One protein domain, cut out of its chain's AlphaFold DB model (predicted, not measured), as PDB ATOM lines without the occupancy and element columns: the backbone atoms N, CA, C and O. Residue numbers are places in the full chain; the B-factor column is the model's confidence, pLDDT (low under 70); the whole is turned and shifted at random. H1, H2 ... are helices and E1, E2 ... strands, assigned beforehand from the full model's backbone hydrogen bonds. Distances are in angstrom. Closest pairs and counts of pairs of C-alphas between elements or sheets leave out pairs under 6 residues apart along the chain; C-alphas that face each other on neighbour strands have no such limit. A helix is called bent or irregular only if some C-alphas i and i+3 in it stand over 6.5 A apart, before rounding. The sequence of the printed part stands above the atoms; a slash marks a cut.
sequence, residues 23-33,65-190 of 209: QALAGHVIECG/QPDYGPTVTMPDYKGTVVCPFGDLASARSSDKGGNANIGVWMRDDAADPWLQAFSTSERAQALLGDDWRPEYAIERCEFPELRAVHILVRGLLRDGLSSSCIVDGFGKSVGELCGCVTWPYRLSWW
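Overview. This is residues 23 to 33 and 65 to 190 of the 209 residues of an uncharacterized protein of Sporothrix brasiliensis 5110 (UniProt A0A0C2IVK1). A twisted sheet of four strands, E2, E3, E5 and E4, forms the core, with H1 over one face and H3, H4 and H5 spread over the other, making three layers. Past one end of this sheet lies a small ribbon of two strands, E1 and E6, and at the other end the long loop of residues 155 to 173. The printed part has 137 residues, with five named helices and six named strands in the order H1 E1 H2 E2 E3 H3 H4 E4 E5 H5 E6. Both sheets are antiparallel, and the class is mixed, helices and strands. The whole is compact, with a radius of gyration of the C-alphas of 14.6 A, and elongated, spanning 46 by 29 by 24 A.

Arrangement. The large sheet runs E2, residues 90 to 96, E3, residues 99 to 105, E5, residues 148 to 154, and E4, residues 137 to 143. E2 and E3 form a hairpin, with N 92 and O 103 2.9 A apart; E4 and E5 form another, with N 141 and O 150 at 2.9 A. Between E3 and E5, N 102 and O 151 are 2.8 A apart, within hydrogen-bond range like the others. H1, residues 23 to 32, is over E2 and E3 at a height over the sheet of 7.8 A; its closest C-alphas to E3 are those of Ile 30 and Gly 103, 5.3 A. On the opposite face, H5, residues 174 to 180, is over E2 at 7.9 A, along the strands. On the same face as H5, H3, residues 109 to 118, and H4, residues 121 to 131, are over E5 at 8.8 A and 9.4 A, and only just not over E3 and E4 respectively, where 2 C-alphas of each fall. E3, H3 H4, E4 make a split strand-helix-strand unit, its two strands running the same way with E5 between them, and its crossover is right-handed. H2, residues 85 to 88, is not on the sheet and touches H5, with the C-alphas of Gly 86 and Gly 179 3.7 A apart. E1, residues 80 to 84, and E6, residues 182 to 186, are antiparallel neighbours, with N 81 and O 185 at 2.7 A. Every O i to N i+4 pair is within hydrogen-bond range in H1 and H5, against 4 of 6 in H3 and 5 of 7 in H4; H2 is too short for such a pair.

Along the chain. H1 begins at C-alpha 23, (-10.336, -15.212, -73.090), and is 13.9 A long. E2 begins at C-alpha 90, (-5.864, -20.242, -77.718); E2 is 20.1 A, E3 and E4 19.9 A, and E5 19.3 A long. H3, 14.7 A, is only just irregular, with C-alphas 110 and 113 7.0 A apart; H4, 15.1 A, is irregular, with C-alphas 127 and 130 9.0 A apart. E6 ends at C-alpha 186, (10.025, -16.607, -79.425).

Size, cuts and confidence. The C-alphas farthest apart, those of Lys 78 and Ser 162, are 47.7 A apart. Residues 34 to 64 are not printed, and C-alphas 33 and 65 are 9.2 A apart across the cut. Of the links that are printed whole, E5 to H5 is long and the others are tight. The mean pLDDT of the printed part is 72.5; residues 23 to 33, 77 to 84 and 159 to 190 are under 70.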
ATOM      1  N   GLN A  23     -10.508 -14.139 -72.111       46.47
ATOM      2  CA  GLN A  23     -10.336 -15.212 -73.090       46.47
ATOM      3  C   GLN A  23     -11.584 -16.092 -73.265       46.47
ATOM      4  O   GLN A  23     -11.796 -16.614 -74.349       46.47
ATOM      5  N   ALA A  24     -12.410 -16.269 -72.231       47.25
ATOM      6  CA  ALA A  24     -13.695 -16.957 -72.335       47.25
ATOM      7  C   ALA A  24     -14.732 -16.082 -73.053       47.25
ATOM      8  O   ALA A  24     -15.494 -16.599 -73.863       47.25
ATOM      9  N   LEU A  25     -14.717 -14.763 -72.810       54.12
ATOM     10  CA  LEU A  25     -15.543 -13.808 -73.553       54.12
ATOM     11  C   LEU A  25     -15.100 -13.719 -75.016       54.12
ATOM     12  O   LEU A  25     -15.936 -13.868 -75.897       54.12
ATOM     13  N   ALA A  26     -13.798 -13.556 -75.279       55.59
ATOM     14  CA  ALA A  26     -13.256 -13.588 -76.636       55.59
ATOM     15  C   ALA A  26     -13.577 -14.925 -77.318       55.59
ATOM     16  O   ALA A  26     -14.118 -14.936 -78.414       55.59
ATOM     17  N   GLY A  27     -13.351 -16.047 -76.628       55.03
ATOM     18  CA  GLY A  27     -13.714 -17.376 -77.108       55.03
ATOM     19  C   GLY A  27     -15.188 -17.472 -77.490       55.03
ATOM     20  O   GLY A  27     -15.471 -17.892 -78.596       55.03
ATOM     21  N   HIS A  28     -16.115 -17.026 -76.640       57.78
ATOM     22  CA  HIS A  28     -17.555 -17.083 -76.908       57.78
ATOM     23  C   HIS A  28     -18.002 -16.128 -78.029       57.78
ATOM     24  O   HIS A  28     -18.766 -16.517 -78.909       57.78
ATOM     25  N   VAL A  29     -17.497 -14.892 -78.031       63.00
ATOM     26  CA  VAL A  29     -17.809 -13.880 -79.053       63.00
ATOM     27  C   VAL A  29     -17.297 -14.317 -80.424       63.00
ATOM     28  O   VAL A  29     -17.997 -14.170 -81.423       63.00
ATOM     29  N   ILE A  30     -16.093 -14.887 -80.475       61.41
ATOM     30  CA  ILE A  30     -15.466 -15.312 -81.726       61.41
ATOM     31  C   ILE A  30     -16.016 -16.672 -82.187       61.41
ATOM     32  O   ILE A  30     -16.207 -16.872 -83.381       61.41
ATOM     33  N   GLU A  31     -16.331 -17.587 -81.265       62.22
ATOM     34  CA  GLU A  31     -16.976 -18.877 -81.557       62.22
ATOM     35  C   GLU A  31     -18.337 -18.663 -82.232       62.22
ATOM     36  O   GLU A  31     -18.616 -19.238 -83.286       62.22
ATOM     37  N   CYS A  32     -19.174 -17.786 -81.678       61.00
ATOM     38  CA  CYS A  32     -20.511 -17.565 -82.218       61.00
ATOM     39  C   CYS A  32     -20.529 -16.581 -83.416       61.00
ATOM     40  O   CYS A  32     -21.462 -16.617 -84.225       61.00
ATOM     41  N   GLY A  33     -19.479 -15.762 -83.585       53.38
ATOM     42  CA  GLY A  33     -19.316 -14.800 -84.684       53.38
ATOM     43  C   GLY A  33     -20.406 -13.709 -84.734       53.38
ATOM     44  O   GLY A  33     -21.361 -13.727 -83.952       53.38
ATOM     45  N   GLN A  65     -19.127 -10.394 -93.276       76.19
ATOM     46  CA  GLN A  65     -17.881 -10.321 -92.535       76.19
ATOM     47  C   GLN A  65     -16.811  -9.671 -93.426       76.19
ATOM     48  O   GLN A  65     -16.726 -10.014 -94.604       76.19
ATOM     49  N   PRO A  66     -15.984  -8.756 -92.895       82.25
ATOM     50  CA  PRO A  66     -14.799  -8.300 -93.609       82.25
ATOM     51  C   PRO A  66     -13.902  -9.484 -93.990       82.25
ATOM     52  O   PRO A  66     -13.718 -10.398 -93.189       82.25
ATOM     53  N   ASP A  67     -13.324  -9.442 -95.185       89.25
ATOM     54  CA  ASP A  67     -12.355 -10.435 -95.647       89.25
ATOM     55  C   ASP A  67     -11.090  -9.726 -96.129       89.25
ATOM     56  O   ASP A  67     -11.122  -8.948 -97.087       89.25
ATOM     57  N   TYR A  68      -9.992  -9.927 -95.405       89.88
ATOM     58  CA  TYR A  68      -8.698  -9.342 -95.719       89.88
ATOM     59  C   TYR A  68      -7.536 -10.176 -95.171       89.88
ATOM     60  O   TYR A  68      -7.578 -10.763 -94.083       89.88
ATOM     61  N   GLY A  69      -6.446 -10.187 -95.940       88.38
ATOM     62  CA  GLY A  69      -5.183 -10.805 -95.551       88.38
ATOM     63  C   GLY A  69      -4.500 -10.090 -94.377       88.38
ATOM     64  O   GLY A  69      -4.959  -9.040 -93.930       88.38
ATOM     65  N   PRO A  70      -3.397 -10.647 -93.858       87.06
ATOM     66  CA  PRO A  70      -2.655 -10.029 -92.767       87.06
ATOM     67  C   PRO A  70      -2.206  -8.612 -93.126       87.06
ATOM     68  O   PRO A  70      -1.581  -8.387 -94.162       87.06
ATOM     69  N   THR A  71      -2.497  -7.664 -92.239       85.31
ATOM     70  CA  THR A  71      -2.042  -6.270 -92.379       85.31
ATOM     71  C   THR A  71      -0.567  -6.105 -92.001       85.31
ATOM     72  O   THR A  71       0.092  -5.158 -92.431       85.31
ATOM     73  N   VAL A  72      -0.033  -7.058 -91.233       84.94
ATOM     74  CA  VAL A  72       1.334  -7.061 -90.715       84.94
ATOM     75  C   VAL A  72       2.173  -8.128 -91.417       84.94
ATOM     76  O   VAL A  72       1.749  -9.271 -91.594       84.94
ATOM     77  N   THR A  73       3.395  -7.767 -91.807       84.56
ATOM     78  CA  THR A  73       4.381  -8.719 -92.332       84.56
ATOM     79  C   THR A  73       4.979  -9.545 -91.201       84.56
ATOM     80  O   THR A  73       5.142  -9.048 -90.092       84.56
ATOM     81  N   MET A  74       5.326 -10.809 -91.479       82.00
ATOM     82  CA  MET A  74       5.914 -11.710 -90.481       82.00
ATOM     83  C   MET A  74       7.160 -11.067 -89.852       82.00
ATOM     84  O   MET A  74       8.151 -10.879 -90.564       82.00
ATOM     85  N   PRO A  75       7.143 -10.728 -88.551       76.50
ATOM     86  CA  PRO A  75       8.291 -10.045 -87.969       76.50
ATOM     87  C   PRO A  75       9.500 -10.985 -87.835       76.50
ATOM     88  O   PRO A  75       9.344 -12.196 -87.655       76.50
ATOM     89  N   ASP A  76      10.714 -10.436 -87.930       72.19
ATOM     90  CA  ASP A  76      11.955 -11.201 -87.759       72.19
ATOM     91  C   ASP A  76      12.180 -11.518 -86.273       72.19
ATOM     92  O   ASP A  76      12.595 -10.668 -85.477       72.19
ATOM     93  N   TYR A  77      11.880 -12.756 -85.879       65.94
ATOM     94  CA  TYR A  77      12.076 -13.218 -84.512       65.94
ATOM     95  C   TYR A  77      13.404 -13.959 -84.377       65.94
ATOM     96  O   TYR A  77      13.558 -15.105 -84.794       65.94
ATOM     97  N   LYS A  78      14.363 -13.340 -83.683       65.31
ATOM     98  CA  LYS A  78      15.592 -14.019 -83.248       65.31
ATOM     99  C   LYS A  78      15.325 -14.861 -81.995       65.31
ATOM    100  O   LYS A  78      14.682 -14.401 -81.050       65.31
ATOM    101  N   GLY A  79      15.867 -16.080 -81.960       67.50
ATOM    102  CA  GLY A  79      15.767 -16.973 -80.797       67.50
ATOM    103  C   GLY A  79      14.420 -17.693 -80.671       67.50
ATOM    104  O   GLY A  79      13.873 -17.802 -79.570       67.50
ATOM    105  N   THR A  80      13.870 -18.166 -81.789       69.19
ATOM    106  CA  THR A  80      12.639 -18.958 -81.802       69.19
ATOM    107  C   THR A  80      12.866 -20.400 -81.352       69.19
ATOM    108  O   THR A  80      13.882 -21.013 -81.680       69.19
ATOM    109  N   VAL A  81      11.888 -20.973 -80.657       68.25
ATOM    110  CA  VAL A  81      11.759 -22.408 -80.409       68.25
ATOM    111  C   VAL A  81      10.540 -22.960 -81.125       68.25
ATOM    112  O   VAL A  81       9.551 -22.260 -81.321       68.25
ATOM    113  N   VAL A  82      10.609 -24.234 -81.490       68.00
ATOM    114  CA  VAL A  82       9.464 -24.961 -82.031       68.00
ATOM    115  C   VAL A  82       8.630 -25.483 -80.869       68.00
ATOM    116  O   VAL A  82       9.144 -26.186 -79.997       68.00
ATOM    117  N   CYS A  83       7.343 -25.154 -80.847       65.12
ATOM    118  CA  CYS A  83       6.405 -25.752 -79.900       65.12
ATOM    119  C   CYS A  83       4.993 -25.840 -80.500       65.12
ATOM    120  O   CYS A  83       4.729 -25.166 -81.500       65.12
ATOM    121  N   PRO A  84       4.094 -26.653 -79.909       68.00
ATOM    122  CA  PRO A  84       2.692 -26.704 -80.305       68.00
ATOM    123  C   PRO A  84       2.042 -25.320 -80.265       68.00
ATOM    124  O   PRO A  84       2.132 -24.607 -79.268       68.00
ATOM    125  N   PHE A  85       1.348 -24.947 -81.331       71.12
ATOM    126  CA  PHE A  85       0.633 -23.679 -81.434       71.12
ATOM    127  C   PHE A  85      -0.318 -23.448 -80.252       71.12
ATOM    128  O   PHE A  85      -0.407 -22.336 -79.736       71.12
ATOM    129  N   GLY A  86      -0.952 -24.517 -79.759       70.75
ATOM    130  CA  GLY A  86      -1.888 -24.475 -78.636       70.75
ATOM    131  C   GLY A  86      -1.256 -24.145 -77.278       70.75
ATOM    132  O   GLY A  86      -1.987 -23.888 -76.318       70.75
ATOM    133  N   ASP A  87       0.073 -24.152 -77.154       70.75
ATOM    134  CA  ASP A  87       0.761 -23.660 -75.953       70.75
ATOM    135  C   ASP A  87       0.872 -22.127 -75.955       70.75
ATOM    136  O   ASP A  87       0.903 -21.502 -74.889       70.75
ATOM    137  N   LEU A  88       0.894 -21.525 -77.147       71.69
ATOM    138  CA  LEU A  88       1.074 -20.094 -77.362       71.69
ATOM    139  C   LEU A  88      -0.273 -19.378 -77.541       71.69
ATOM    140  O   LEU A  88      -0.598 -18.467 -76.776       71.69
ATOM    141  N   ALA A  89      -1.063 -19.832 -78.511       77.88
ATOM    142  CA  ALA A  89      -2.363 -19.283 -78.858       77.88
ATOM    143  C   ALA A  89      -3.493 -20.160 -78.313       77.88
ATOM    144  O   ALA A  89      -3.363 -21.376 -78.153       77.88
ATOM    145  N   SER A  90      -4.622 -19.530 -78.013       81.19
ATOM    146  CA  SER A  90      -5.864 -20.242 -77.718       81.19
ATOM    147  C   SER A  90      -6.758 -20.201 -78.947       81.19
ATOM    148  O   SER A  90      -6.745 -19.216 -79.680       81.19
ATOM    149  N   ALA A  91      -7.504 -21.277 -79.181       79.38
ATOM    150  CA  ALA A  91      -8.413 -21.371 -80.308       79.38
ATOM    151  C   ALA A  91      -9.746 -21.999 -79.890       79.38
ATOM    152  O   ALA A  91      -9.793 -22.843 -78.990       79.38
ATOM    153  N   ARG A  92     -10.822 -21.573 -80.547       79.00
ATOM    154  CA  ARG A  92     -12.187 -22.100 -80.433       79.00
ATOM    155  C   ARG A  92     -12.790 -22.170 -81.821       79.00
ATOM    156  O   ARG A  92     -12.414 -21.392 -82.695       79.00
ATOM    157  N   SER A  93     -13.738 -23.068 -82.008       76.44
ATOM    158  CA  SER A  93     -14.449 -23.179 -83.269       76.44
ATOM    159  C   SER A  93     -15.885 -23.640 -83.060       76.44
ATOM    160  O   SER A  93     -16.190 -24.308 -82.071       76.44
ATOM    161  N   SER A  94     -16.764 -23.246 -83.977       71.69
ATOM    162  CA  SER A  94     -18.190 -23.581 -83.963       71.69
ATOM    163  C   SER A  94     -18.706 -23.788 -85.370       71.69
ATOM    164  O   SER A  94     -18.256 -23.143 -86.314       71.69
ATOM    165  N   ASP A  95     -19.727 -24.622 -85.488       71.69
ATOM    166  CA  ASP A  95     -20.584 -24.674 -86.654       71.69
ATOM    167  C   ASP A  95     -21.608 -23.530 -86.641       71.69
ATOM    168  O   ASP A  95     -22.143 -23.149 -85.596       71.69
ATOM    169  N   LYS A  96     -21.901 -22.974 -87.820       70.06
ATOM    170  CA  LYS A  96     -23.053 -22.093 -88.035       70.06
ATOM    171  C   LYS A  96     -23.701 -22.401 -89.382       70.06
ATOM    172  O   LYS A  96     -23.354 -21.826 -90.418       70.06
ATOM    173  N   GLY A  97     -24.661 -23.326 -89.347       74.38
ATOM    174  CA  GLY A  97     -25.250 -23.902 -90.555       74.38
ATOM    175  C   GLY A  97     -24.189 -24.688 -91.321       74.38
ATOM    176  O   GLY A  97     -23.494 -25.510 -90.736       74.38
ATOM    177  N   GLY A  98     -24.026 -24.388 -92.606       75.19
ATOM    178  CA  GLY A  98     -23.009 -24.997 -93.468       75.19
ATOM    179  C   GLY A  98     -21.566 -24.538 -93.260       75.19
ATOM    180  O   GLY A  98     -20.679 -24.972 -93.993       75.19
ATOM    181  N   ASN A  99     -21.311 -23.633 -92.315       82.56
ATOM    182  CA  ASN A  99     -20.025 -22.949 -92.180       82.56
ATOM    183  C   ASN A  99     -19.336 -23.301 -90.861       82.56
ATOM    184  O   ASN A  99     -20.012 -23.592 -89.873       82.56
ATOM    185  N   ALA A 100     -18.008 -23.203 -90.836       81.38
ATOM    186  CA  ALA A 100     -17.202 -23.350 -89.631       81.38
ATOM    187  C   ALA A 100     -16.509 -22.027 -89.279       81.38
ATOM    188  O   ALA A 100     -15.738 -21.489 -90.075       81.38
ATOM    189  N   ASN A 101     -16.775 -21.529 -88.076       81.88
ATOM    190  CA  ASN A 101     -16.092 -20.391 -87.474       81.88
ATOM    191  C   ASN A 101     -14.885 -20.892 -86.695       81.88
ATOM    192  O   ASN A 101     -14.998 -21.855 -85.935       81.88
ATOM    193  N   ILE A 102     -13.749 -20.221 -86.835       83.81
ATOM    194  CA  ILE A 102     -12.520 -20.531 -86.114       83.81
ATOM    195  C   ILE A 102     -11.968 -19.220 -85.569       83.81
ATOM    196  O   ILE A 102     -11.568 -18.325 -86.310       83.81
ATOM    197  N   GLY A 103     -11.935 -19.117 -84.250       83.88
ATOM    198  CA  GLY A 103     -11.308 -18.026 -83.532       83.88
ATOM    199  C   GLY A 103      -9.967 -18.432 -82.979       83.88
ATOM    200  O   GLY A 103      -9.881 -19.453 -82.299       83.88
ATOM    201  N   VAL A 104      -8.948 -17.612 -83.199       85.06
ATOM    202  CA  VAL A 104      -7.627 -17.793 -82.601       85.06
ATOM    203  C   VAL A 104      -7.187 -16.491 -81.955       85.06
ATOM    204  O   VAL A 104      -7.310 -15.440 -82.572       85.06
ATOM    205  N   TRP A 105      -6.674 -16.537 -80.728       85.69
ATOM    206  CA  TRP A 105      -6.254 -15.334 -80.014       85.69
ATOM    207  C   TRP A 105      -5.004 -15.539 -79.162       85.69
ATOM    208  O   TRP A 105      -4.709 -16.642 -78.679       85.69
ATOM    209  N   MET A 106      -4.278 -14.439 -78.965       81.62
ATOM    210  CA  MET A 106      -3.090 -14.371 -78.119       81.62
ATOM    211  C   MET A 106      -3.400 -13.829 -76.728       81.62
ATOM    212  O   MET A 106      -4.373 -13.116 -76.488       81.62
ATOM    213  N   ARG A 107      -2.532 -14.180 -75.777       75.12
ATOM    214  CA  ARG A 107      -2.559 -13.622 -74.415       75.12
ATOM    215  C   ARG A 107      -1.602 -12.451 -74.239       75.12
ATOM    216  O   ARG A 107      -1.836 -11.608 -73.376       75.12
ATOM    217  N   ASP A 108      -0.529 -12.454 -75.020       77.31
ATOM    218  CA  ASP A 108       0.584 -11.516 -74.954       77.31
ATOM    219  C   ASP A 108       0.514 -10.568 -76.158       77.31
ATOM    220  O   ASP A 108       0.431 -11.030 -77.297       77.31
ATOM    221  N   ASP A 109       0.560  -9.262 -75.900       79.31
ATOM    222  CA  ASP A 109       0.501  -8.217 -76.929       79.31
ATOM    223  C   ASP A 109       1.704  -8.282 -77.872       79.31
ATOM    224  O   ASP A 109       1.588  -8.010 -79.064       79.31
ATOM    225  N   ALA A 110       2.864  -8.711 -77.370       81.38
ATOM    226  CA  ALA A 110       4.065  -8.836 -78.185       81.38
ATOM    227  C   ALA A 110       3.965  -9.977 -79.212       81.38
ATOM    228  O   ALA A 110       4.741  -9.994 -80.168       81.38
ATOM    229  N   ALA A 111       3.050 -10.931 -79.010       81.38
ATOM    230  CA  ALA A 111       2.829 -12.067 -79.901       81.38
ATOM    231  C   ALA A 111       1.669 -11.845 -80.891       81.38
ATOM    232  O   ALA A 111       1.529 -12.619 -81.839       81.38
ATOM    233  N   ASP A 112       0.849 -10.805 -80.708       82.25
ATOM    234  CA  ASP A 112      -0.303 -10.519 -81.573       82.25
ATOM    235  C   ASP A 112       0.095 -10.234 -83.042       82.25
ATOM    236  O   ASP A 112      -0.453 -10.884 -83.936       82.25
ATOM    237  N   PRO A 113       1.142  -9.431 -83.341       87.62
ATOM    238  CA  PRO A 113       1.608  -9.240 -84.720       87.62
ATOM    239  C   PRO A 113       2.079 -10.537 -85.394       87.62
ATOM    240  O   PRO A 113       1.920 -10.721 -86.601       87.62
ATOM    241  N   TRP A 114       2.652 -11.468 -84.616       86.25
ATOM    242  CA  TRP A 114       2.990 -12.802 -85.120       86.25
ATOM    243  C   TRP A 114       1.728 -13.592 -85.458       86.25
ATOM    244  O   TRP A 114       1.680 -14.201 -86.521       86.25
ATOM    245  N   LEU A 115       0.702 -13.568 -84.599       87.12
ATOM    246  CA  LEU A 115      -0.546 -14.292 -84.843       87.12
ATOM    247  C   LEU A 115      -1.228 -13.799 -86.121       87.12
ATOM    248  O   LEU A 115      -1.673 -14.622 -86.925       87.12
ATOM    249  N   GLN A 116      -1.277 -12.480 -86.311       88.81
ATOM    250  CA  GLN A 116      -1.858 -11.841 -87.488       88.81
ATOM    251  C   GLN A 116      -1.152 -12.301 -88.765       88.81
ATOM    252  O   GLN A 116      -1.812 -12.834 -89.658       88.81
ATOM    253  N   ALA A 117       0.180 -12.180 -88.813       88.50
ATOM    254  CA  ALA A 117       1.000 -12.577 -89.959       88.50
ATOM    255  C   ALA A 117       1.036 -14.099 -90.194       88.50
ATOM    256  O   ALA A 117       1.225 -14.571 -91.321       88.50
ATOM    257  N   PHE A 118       0.885 -14.889 -89.129       85.88
ATOM    258  CA  PHE A 118       0.856 -16.343 -89.200       85.88
ATOM    259  C   PHE A 118      -0.477 -16.859 -89.737       85.88
ATOM    260  O   PHE A 118      -0.478 -17.735 -90.593       85.88
ATOM    261  N   SER A 119      -1.602 -16.313 -89.286       87.50
ATOM    262  CA  SER A 119      -2.937 -16.859 -89.558       87.50
ATOM    263  C   SER A 119      -3.487 -16.368 -90.902       87.50
ATOM    264  O   SER A 119      -4.368 -15.514 -90.933       87.50
ATOM    265  N   THR A 120      -2.947 -16.868 -92.017       90.06
ATOM    266  CA  THR A 120      -3.386 -16.498 -93.378       90.06
ATOM    267  C   THR A 120      -4.444 -17.453 -93.929       90.06
ATOM    268  O   THR A 120      -4.559 -18.591 -93.464       90.06
ATOM    269  N   SER A 121      -5.192 -17.015 -94.943       89.50
ATOM    270  CA  SER A 121      -6.211 -17.841 -95.605       89.50
ATOM    271  C   SER A 121      -5.603 -19.083 -96.265       89.50
ATOM    272  O   SER A 121      -6.169 -20.168 -96.175       89.50
ATOM    273  N   GLU A 122      -4.398 -18.978 -96.832       88.19
ATOM    274  CA  GLU A 122      -3.678 -20.108 -97.438       88.19
ATOM    275  C   GLU A 122      -3.260 -21.138 -96.386       88.19
ATOM    276  O   GLU A 122      -3.292 -22.344 -96.628       88.19
ATOM    277  N   ARG A 123      -2.881 -20.685 -95.186       84.88
ATOM    278  CA  ARG A 123      -2.572 -21.594 -94.078       84.88
ATOM    279  C   ARG A 123      -3.827 -22.229 -93.510       84.88
ATOM    280  O   ARG A 123      -3.798 -23.419 -93.222       84.88
ATOM    281  N   ALA A 124      -4.921 -21.482 -93.396       85.25
ATOM    282  CA  ALA A 124      -6.215 -22.047 -93.032       85.25
ATOM    283  C   ALA A 124      -6.645 -23.143 -94.021       85.25
ATOM    284  O   ALA A 124      -7.065 -24.221 -93.606       85.25
ATOM    285  N   GLN A 125      -6.442 -22.915 -95.319       86.25
ATOM    286  CA  GLN A 125      -6.657 -23.916 -96.358       86.25
ATOM    287  C   GLN A 125      -5.744 -25.137 -96.173       86.25
ATOM    288  O   GLN A 125      -6.214 -26.272 -96.199       86.25
ATOM    289  N   ALA A 126      -4.445 -24.918 -95.947       82.94
ATOM    290  CA  ALA A 126      -3.483 -25.997 -95.734       82.94
ATOM    291  C   ALA A 126      -3.799 -26.840 -94.486       82.94
ATOM    292  O   ALA A 126      -3.562 -28.047 -94.491       82.94
ATOM    293  N   LEU A 127      -4.362 -26.229 -93.436       80.56
ATOM    294  CA  LEU A 127      -4.796 -26.920 -92.218       80.56
ATOM    295  C   LEU A 127      -5.953 -27.892 -92.469       80.56
ATOM    296  O   LEU A 127      -6.030 -28.917 -91.796       80.56
ATOM    297  N   LEU A 128      -6.831 -27.589 -93.429       79.50
ATOM    298  CA  LEU A 128      -7.929 -28.478 -93.815       79.50
ATOM    299  C   LEU A 128      -7.433 -29.696 -94.611       79.50
ATOM    300  O   LEU A 128      -8.109 -30.720 -94.633       79.50
ATOM    301  N   GLY A 129      -6.247 -29.623 -95.224       83.00
ATOM    302  CA  GLY A 129      -5.604 -30.759 -95.887       83.00
ATOM    303  C   GLY A 129      -6.531 -31.475 -96.875       83.00
ATOM    304  O   GLY A 129      -7.104 -30.848 -97.765       83.00
ATOM    305  N   ASP A 130      -6.702 -32.786 -96.692       80.31
ATOM    306  CA  ASP A 130      -7.551 -33.636 -97.543       80.31
ATOM    307  C   ASP A 130      -9.053 -33.326 -97.426       80.31
ATOM    308  O   ASP A 130      -9.832 -33.760 -98.279       80.31
ATOM    309  N   ASP A 131      -9.481 -32.594 -96.394       80.06
ATOM    310  CA  ASP A 131     -10.868 -32.151 -96.238       80.06
ATOM    311  C   ASP A 131     -11.159 -30.886 -97.057       80.06
ATOM    312  O   ASP A 131     -12.324 -30.588 -97.312       80.06
ATOM    313  N   TRP A 132     -10.136 -30.167 -97.537       84.25
ATOM    314  CA  TRP A 132     -10.333 -28.994 -98.387       84.25
ATOM    315  C   TRP A 132     -10.998 -29.355 -99.718       84.25
ATOM    316  O   TRP A 132     -10.672 -30.355-100.367       84.25
ATOM    317  N   ARG A 133     -11.908 -28.492-100.166       84.50
ATOM    318  CA  ARG A 133     -12.554 -28.585-101.470       84.50
ATOM    319  C   ARG A 133     -12.578 -27.211-102.149       84.50
ATOM    320  O   ARG A 133     -12.749 -26.213-101.453       84.50
ATOM    321  N   PRO A 134     -12.403 -27.134-103.482       87.31
ATOM    322  CA  PRO A 134     -12.347 -25.862-104.208       87.31
ATOM    323  C   PRO A 134     -13.660 -25.066-104.166       87.31
ATOM    324  O   PRO A 134     -13.640 -23.868-104.417       87.31
ATOM    325  N   GLU A 135     -14.789 -25.707-103.854       87.44
ATOM    326  CA  GLU A 135     -16.073 -25.035-103.633       87.44
ATOM    327  C   GLU A 135     -16.162 -24.264-102.305       87.44
ATOM    328  O   GLU A 135     -17.086 -23.472-102.123       87.44
ATOM    329  N   TYR A 136     -15.239 -24.490-101.367       88.31
ATOM    330  CA  TYR A 136     -15.223 -23.776-100.094       88.31
ATOM    331  C   TYR A 136     -14.607 -22.388-100.253       88.31
ATOM    332  O   TYR A 136     -13.674 -22.182-101.027       88.31
ATOM    333  N   ALA A 137     -15.105 -21.433 -99.469       89.75
ATOM    334  CA  ALA A 137     -14.546 -20.088 -99.392       89.75
ATOM    335  C   ALA A 137     -14.018 -19.827 -97.982       89.75
ATOM    336  O   ALA A 137     -14.672 -20.180 -97.001       89.75
ATOM    337  N   ILE A 138     -12.842 -19.214 -97.879       89.62
ATOM    338  CA  ILE A 138     -12.254 -18.802 -96.604       89.62
ATOM    339  C   ILE A 138     -12.332 -17.288 -96.525       89.62
ATOM    340  O   ILE A 138     -11.814 -16.613 -97.408       89.62
ATOM    341  N   GLU A 139     -12.931 -16.783 -95.455       90.25
ATOM    342  CA  GLU A 139     -12.903 -15.367 -95.103       90.25
ATOM    343  C   GLU A 139     -12.091 -15.174 -93.831       90.25
ATOM    344  O   GLU A 139     -12.245 -15.923 -92.860       90.25
ATOM    345  N   ARG A 140     -11.251 -14.146 -93.814       90.50
ATOM    346  CA  ARG A 140     -10.384 -13.833 -92.681       90.50
ATOM    347  C   ARG A 140     -10.562 -12.383 -92.250       90.50
ATOM    348  O   ARG A 140     -10.458 -11.476 -93.066       90.50
ATOM    349  N   CYS A 141     -10.712 -12.151 -90.950       89.44
ATOM    350  CA  CYS A 141     -10.622 -10.813 -90.369       89.44
ATOM    351  C   CYS A 141      -9.866 -10.804 -89.037       89.44
ATOM    352  O   CYS A 141      -9.636 -11.838 -88.408       89.44
ATOM    353  N   GLU A 142      -9.464  -9.612 -88.610       88.06
ATOM    354  CA  GLU A 142      -8.777  -9.372 -87.342       88.06
ATOM    355  C   GLU A 142      -9.716  -8.625 -86.388       88.06
ATOM    356  O   GLU A 142     -10.490  -7.758 -86.796       88.06
ATOM    357  N   PHE A 143      -9.615  -8.935 -85.099       84.12
ATOM    358  CA  PHE A 143     -10.270  -8.219 -84.009       84.12
ATOM    359  C   PHE A 143      -9.187  -7.632 -83.093       84.12
ATOM    360  O   PHE A 143      -8.786  -8.297 -82.132       84.12
ATOM    361  N   PRO A 144      -8.695  -6.407 -83.373       80.12
ATOM    362  CA  PRO A 144      -7.539  -5.830 -82.680       80.12
ATOM    363  C   PRO A 144      -7.731  -5.734 -81.163       80.12
ATOM    364  O   PRO A 144      -6.877  -6.173 -80.398       80.12
ATOM    365  N   GLU A 145      -8.908  -5.286 -80.720       79.75
ATOM    366  CA  GLU A 145      -9.248  -5.150 -79.293       79.75
ATOM    367  C   GLU A 145      -9.300  -6.495 -78.547       79.75
ATOM    368  O   GLU A 145      -9.196  -6.553 -77.322       79.75
ATOM    369  N   LEU A 146      -9.459  -7.599 -79.284       76.75
ATOM    370  CA  LEU A 146      -9.479  -8.955 -78.739       76.75
ATOM    371  C   LEU A 146      -8.165  -9.708 -78.975       76.75
ATOM    372  O   LEU A 146      -8.021 -10.815 -78.453       76.75
ATOM    373  N   ARG A 147      -7.213  -9.121 -79.721       83.56
ATOM    374  CA  ARG A 147      -5.946  -9.753 -80.142       83.56
ATOM    375  C   ARG A 147      -6.196 -11.109 -80.785       83.56
ATOM    376  O   ARG A 147      -5.633 -12.140 -80.396       83.56
ATOM    377  N   ALA A 148      -7.169 -11.102 -81.688       84.69
ATOM    378  CA  ALA A 148      -7.716 -12.301 -82.272       84.69
ATOM    379  C   ALA A 148      -7.797 -12.205 -83.789       84.69
ATOM    380  O   ALA A 148      -8.076 -11.151 -84.357       84.69
ATOM    381  N   VAL A 149      -7.604 -13.348 -84.429       86.81
ATOM    382  CA  VAL A 149      -7.870 -13.558 -85.845       86.81
ATOM    383  C   VAL A 149      -9.050 -14.508 -85.942       86.81
ATOM    384  O   VAL A 149      -9.080 -15.552 -85.282       86.81
ATOM    385  N   HIS A 150     -10.027 -14.133 -86.753       87.88
ATOM    386  CA  HIS A 150     -11.182 -14.958 -87.046       87.88
ATOM    387  C   HIS A 150     -11.126 -15.435 -88.488       87.88
ATOM    388  O   HIS A 150     -10.881 -14.662 -89.415       87.88
ATOM    389  N   ILE A 151     -11.339 -16.733 -88.648       87.81
ATOM    390  CA  ILE A 151     -11.343 -17.431 -89.920       87.81
ATOM    391  C   ILE A 151     -12.703 -18.101 -90.045       87.81
ATOM    392  O   ILE A 151     -13.098 -18.904 -89.201       87.81
ATOM    393  N   LEU A 152     -13.411 -17.778 -91.114       86.50
ATOM    394  CA  LEU A 152     -14.679 -18.380 -91.476       86.50
ATOM    395  C   LEU A 152     -14.462 -19.261 -92.702       86.50
ATOM    396  O   LEU A 152     -14.045 -18.776 -93.748       86.50
ATOM    397  N   VAL A 153     -14.781 -20.548 -92.588       86.38
ATOM    398  CA  VAL A 153     -14.771 -21.486 -93.715       86.38
ATOM    399  C   VAL A 153     -16.210 -21.744 -94.144       86.38
ATOM    400  O   VAL A 153     -16.986 -22.388 -93.431       86.38
ATOM    401  N   ARG A 154     -16.588 -21.228 -95.313       84.19
ATOM    402  CA  ARG A 154     -17.925 -21.392 -95.882       84.19
ATOM    403  C   ARG A 154     -18.068 -22.719 -96.609       84.19
ATOM    404  O   ARG A 154     -17.186 -23.120 -97.361       84.19
ATOM    405  N   GLY A 155     -19.211 -23.371 -96.406       79.50
ATOM    406  CA  GLY A 155     -19.575 -24.610 -97.099       79.50
ATOM    407  C   GLY A 155     -18.899 -25.881 -96.575       79.50
ATOM    408  O   GLY A 155     -19.264 -26.971 -97.018       79.50
ATOM    409  N   LEU A 156     -17.982 -25.773 -95.603       79.25
ATOM    410  CA  LEU A 156     -17.283 -26.922 -95.015       79.25
ATOM    411  C   LEU A 156     -18.265 -27.973 -94.472       79.25
ATOM    412  O   LEU A 156     -18.057 -29.169 -94.632       79.25
ATOM    413  N   LEU A 157     -19.373 -27.533 -93.874       72.69
ATOM    414  CA  LEU A 157     -20.364 -28.402 -93.240       72.69
ATOM    415  C   LEU A 157     -21.601 -28.658 -94.120       72.69
ATOM    416  O   LEU A 157     -22.606 -29.154 -93.616       72.69
ATOM    417  N   ARG A 158     -21.539 -28.366 -95.430       71.19
ATOM    418  CA  ARG A 158     -22.652 -28.542 -96.392       71.19
ATOM    419  C   ARG A 158     -23.928 -27.800 -95.964       71.19
ATOM    420  O   ARG A 158     -23.856 -26.601 -95.739       71.19
ATOM    421  N   ASP A 159     -25.068 -28.477 -95.813       60.38
ATOM    422  CA  ASP A 159     -26.328 -27.891 -95.321       60.38
ATOM    423  C   ASP A 159     -26.408 -27.893 -93.776       60.38
ATOM    424  O   ASP A 159     -27.460 -27.652 -93.185       60.38
ATOM    425  N   GLY A 160     -25.289 -28.171 -93.101       57.16
ATOM    426  CA  GLY A 160     -25.160 -28.228 -91.649       57.16
ATOM    427  C   GLY A 160     -25.060 -29.644 -91.091       57.16
ATOM    428  O   GLY A 160     -24.952 -30.633 -91.823       57.16
ATOM    429  N   LEU A 161     -25.100 -29.731 -89.760       50.66
ATOM    430  CA  LEU A 161     -24.763 -30.911 -88.959       50.66
ATOM    431  C   LEU A 161     -25.340 -32.235 -89.489       50.66
ATOM    432  O   LEU A 161     -24.611 -33.215 -89.621       50.66
ATOM    433  N   SER A 162     -26.634 -32.268 -89.820       46.25
ATOM    434  CA  SER A 162     -27.336 -33.482 -90.262       46.25
ATOM    435  C   SER A 162     -27.022 -33.915 -91.700       46.25
ATOM    436  O   SER A 162     -27.480 -34.970 -92.127       46.25
ATOM    437  N   SER A 163     -26.266 -33.111 -92.451       49.03
ATOM    438  CA  SER A 163     -25.933 -33.334 -93.869       49.03
ATOM    439  C   SER A 163     -24.429 -33.504 -94.130       49.03
ATOM    440  O   SER A 163     -24.013 -33.927 -95.217       49.03
ATOM    441  N   SER A 164     -23.597 -33.186 -93.134       48.94
ATOM    442  CA  SER A 164     -22.143 -33.297 -93.226       48.94
ATOM    443  C   SER A 164     -21.685 -34.755 -93.068       48.94
ATOM    444  O   SER A 164     -22.144 -35.478 -92.188       48.94
ATOM    445  N   CYS A 165     -20.769 -35.207 -93.931       52.41
ATOM    446  CA  CYS A 165     -20.083 -36.500 -93.780       52.41
ATOM    447  C   CYS A 165     -18.623 -36.343 -93.324       52.41
ATOM    448  O   CYS A 165     -17.867 -37.315 -93.333       52.41
ATOM    449  N   ILE A 166     -18.215 -35.115 -92.985       55.34
ATOM    450  CA  ILE A 166     -16.887 -34.814 -92.451       55.34
ATOM    451  C   ILE A 166     -16.857 -35.261 -90.989       55.34
ATOM    452  O   ILE A 166     -17.837 -35.113 -90.261       55.34
ATOM    453  N   VAL A 167     -15.732 -35.846 -90.572       50.12
ATOM    454  CA  VAL A 167     -15.570 -36.442 -89.235       50.12
ATOM    455  C   VAL A 167     -15.809 -35.415 -88.121       50.12
ATOM    456  O   VAL A 167     -16.379 -35.768 -87.092       50.12
ATOM    457  N   ASP A 168     -15.446 -34.150 -88.340       56.94
ATOM    458  CA  ASP A 168     -15.771 -33.035 -87.447       56.94
ATOM    459  C   ASP A 168     -16.989 -32.241 -87.948       56.94
ATOM    460  O   ASP A 168     -16.894 -31.066 -88.295       56.94
ATOM    461  N   GLY A 169     -18.157 -32.887 -87.991       43.88
ATOM    462  CA  GLY A 169     -19.410 -32.274 -88.459       43.88
ATOM    463  C   GLY A 169     -19.911 -31.073 -87.636       43.88
ATOM    464  O   GLY A 169     -20.824 -30.379 -88.068       43.88
ATOM    465  N   PHE A 170     -19.314 -30.813 -86.467       48.78
ATOM    466  CA  PHE A 170     -19.574 -29.626 -85.642       48.78
ATOM    467  C   PHE A 170     -18.502 -28.535 -85.794       48.78
ATOM    468  O   PHE A 170     -18.593 -27.493 -85.153       48.78
ATOM    469  N   GLY A 171     -17.429 -28.793 -86.547       51.47
ATOM    470  CA  GLY A 171     -16.277 -27.899 -86.629       51.47
ATOM    471  C   GLY A 171     -15.584 -27.636 -85.284       51.47
ATOM    472  O   GLY A 171     -14.742 -26.748 -85.216       51.47
ATOM    473  N   LYS A 172     -15.918 -28.359 -84.204       58.56
ATOM    474  CA  LYS A 172     -15.455 -28.100 -82.822       58.56
ATOM    475  C   LYS A 172     -14.016 -28.543 -82.587       58.56
ATOM    476  O   LYS A 172     -13.368 -28.074 -81.656       58.56
ATOM    477  N   SER A 173     -13.520 -29.440 -83.428       54.75
ATOM    478  CA  SER A 173     -12.163 -29.977 -83.355       54.75
ATOM    479  C   SER A 173     -11.182 -29.164 -84.205       54.75
ATOM    480  O   SER A 173      -9.972 -29.274 -84.006       54.75
ATOM    481  N   VAL A 174     -11.667 -28.307 -85.111       56.81
ATOM    482  CA  VAL A 174     -10.812 -27.470 -85.972       56.81
ATOM    483  C   VAL A 174      -9.910 -26.533 -85.162       56.81
ATOM    484  O   VAL A 174      -8.726 -26.398 -85.472       56.81
ATOM    485  N   GLY A 175     -10.409 -25.958 -84.062       53.00
ATOM    486  CA  GLY A 175      -9.576 -25.172 -83.147       53.00
ATOM    487  C   GLY A 175      -8.432 -25.983 -82.514       53.00
ATOM    488  O   GLY A 175      -7.328 -25.465 -82.333       53.00
ATOM    489  N   GLU A 176      -8.646 -27.270 -82.224       57.94
ATOM    490  CA  GLU A 176      -7.597 -28.155 -81.694       57.94
ATOM    491  C   GLU A 176      -6.591 -28.598 -82.767       57.94
ATOM    492  O   GLU A 176      -5.407 -28.774 -82.454       57.94
ATOM    493  N   LEU A 177      -7.016 -28.714 -84.031       53.88
ATOM    494  CA  LEU A 177      -6.117 -28.969 -85.162       53.88
ATOM    495  C   LEU A 177      -5.094 -27.841 -85.316       53.88
ATOM    496  O   LEU A 177      -3.900 -28.128 -85.433       53.88
ATOM    497  N   CYS A 178      -5.526 -26.580 -85.194       51.72
ATOM    498  CA  CYS A 178      -4.611 -25.439 -85.133       51.72
ATOM    499  C   CYS A 178      -3.581 -25.624 -84.011       51.72
ATOM    500  O   CYS A 178      -2.394 -25.403 -84.225       51.72
ATOM    501  N   GLY A 179      -4.017 -26.091 -82.835       52.19
ATOM    502  CA  GLY A 179      -3.173 -26.284 -81.654       52.19
ATOM    503  C   GLY A 179      -2.086 -27.361 -81.785       52.19
ATOM    504  O   GLY A 179      -1.055 -27.261 -81.113       52.19
ATOM    505  N   CYS A 180      -2.295 -28.365 -82.643       43.28
ATOM    506  CA  CYS A 180      -1.365 -29.477 -82.867       43.28
ATOM    507  C   CYS A 180      -0.222 -29.146 -83.836       43.28
ATOM    508  O   CYS A 180       0.771 -29.876 -83.878       43.28
ATOM    509  N   VAL A 181      -0.336 -28.060 -84.604       51.66
ATOM    510  CA  VAL A 181       0.725 -27.634 -85.519       51.66
ATOM    511  C   VAL A 181       1.865 -27.018 -84.721       51.66
ATOM    512  O   VAL A 181       1.660 -26.157 -83.870       51.66
ATOM    513  N   THR A 182       3.089 -27.474 -84.964       47.38
ATOM    514  CA  THR A 182       4.280 -26.922 -84.314       47.38
ATOM    515  C   THR A 182       4.907 -25.846 -85.184       47.38
ATOM    516  O   THR A 182       5.146 -26.093 -86.365       47.38
ATOM    517  N   TRP A 183       5.237 -24.690 -84.606       54.56
ATOM    518  CA  TRP A 183       5.868 -23.595 -85.351       54.56
ATOM    519  C   TRP A 183       7.004 -22.930 -84.563       54.56
ATOM    520  O   TRP A 183       6.947 -22.927 -83.330       54.56
ATOM    521  N   PRO A 184       8.041 -22.378 -85.230       52.34
ATOM    522  CA  PRO A 184       9.039 -21.535 -84.577       52.34
ATOM    523  C   PRO A 184       8.439 -20.209 -84.077       52.34
ATOM    524  O   PRO A 184       7.913 -19.420 -84.858       52.34
ATOM    525  N   TYR A 185       8.568 -19.922 -82.779       60.59
ATOM    526  CA  TYR A 185       8.225 -18.622 -82.181       60.59
ATOM    527  C   TYR A 185       9.120 -18.305 -80.971       60.59
ATOM    528  O   TYR A 185       9.842 -19.165 -80.469       60.59
ATOM    529  N   ARG A 186       9.111 -17.060 -80.485       54.66
ATOM    530  CA  ARG A 186      10.025 -16.607 -79.425       54.66
ATOM    531  C   ARG A 186       9.723 -17.262 -78.068       54.66
ATOM    532  O   ARG A 186       8.618 -17.150 -77.546       54.66
ATOM    533  N   LEU A 187      10.745 -17.847 -77.434       54.84
ATOM    534  CA  LEU A 187      10.614 -18.542 -76.140       54.84
ATOM    535  C   LEU A 187      10.053 -17.648 -75.015       54.84
ATOM    536  O   LEU A 187       9.420 -18.151 -74.097       54.84
ATOM    537  N   SER A 188      10.240 -16.325 -75.090       57.44
ATOM    538  CA  SER A 188       9.719 -15.378 -74.092       57.44
ATOM    539  C   SER A 188       8.190 -15.327 -74.015       57.44
ATOM    540  O   SER A 188       7.661 -14.909 -72.992       57.44
ATOM    541  N   TRP A 189       7.484 -15.733 -75.076       53.97
ATOM    542  CA  TRP A 189       6.018 -15.789 -75.089       53.97
ATOM    543  C   TRP A 189       5.474 -17.109 -74.548       53.97
ATOM    544  O   TRP A 189       4.288 -17.227 -74.238       53.97
ATOM    545  N   TRP A 190       6.335 -18.119 -74.436       51.59
ATOM    546  CA  TRP A 190       5.937 -19.411 -73.919       51.59
ATOM    547  C   TRP A 190       5.692 -19.312 -72.416       51.59
ATOM    548  O   TRP A 190       6.593 -18.996 -71.634       51.59
TER     549      TRP A 190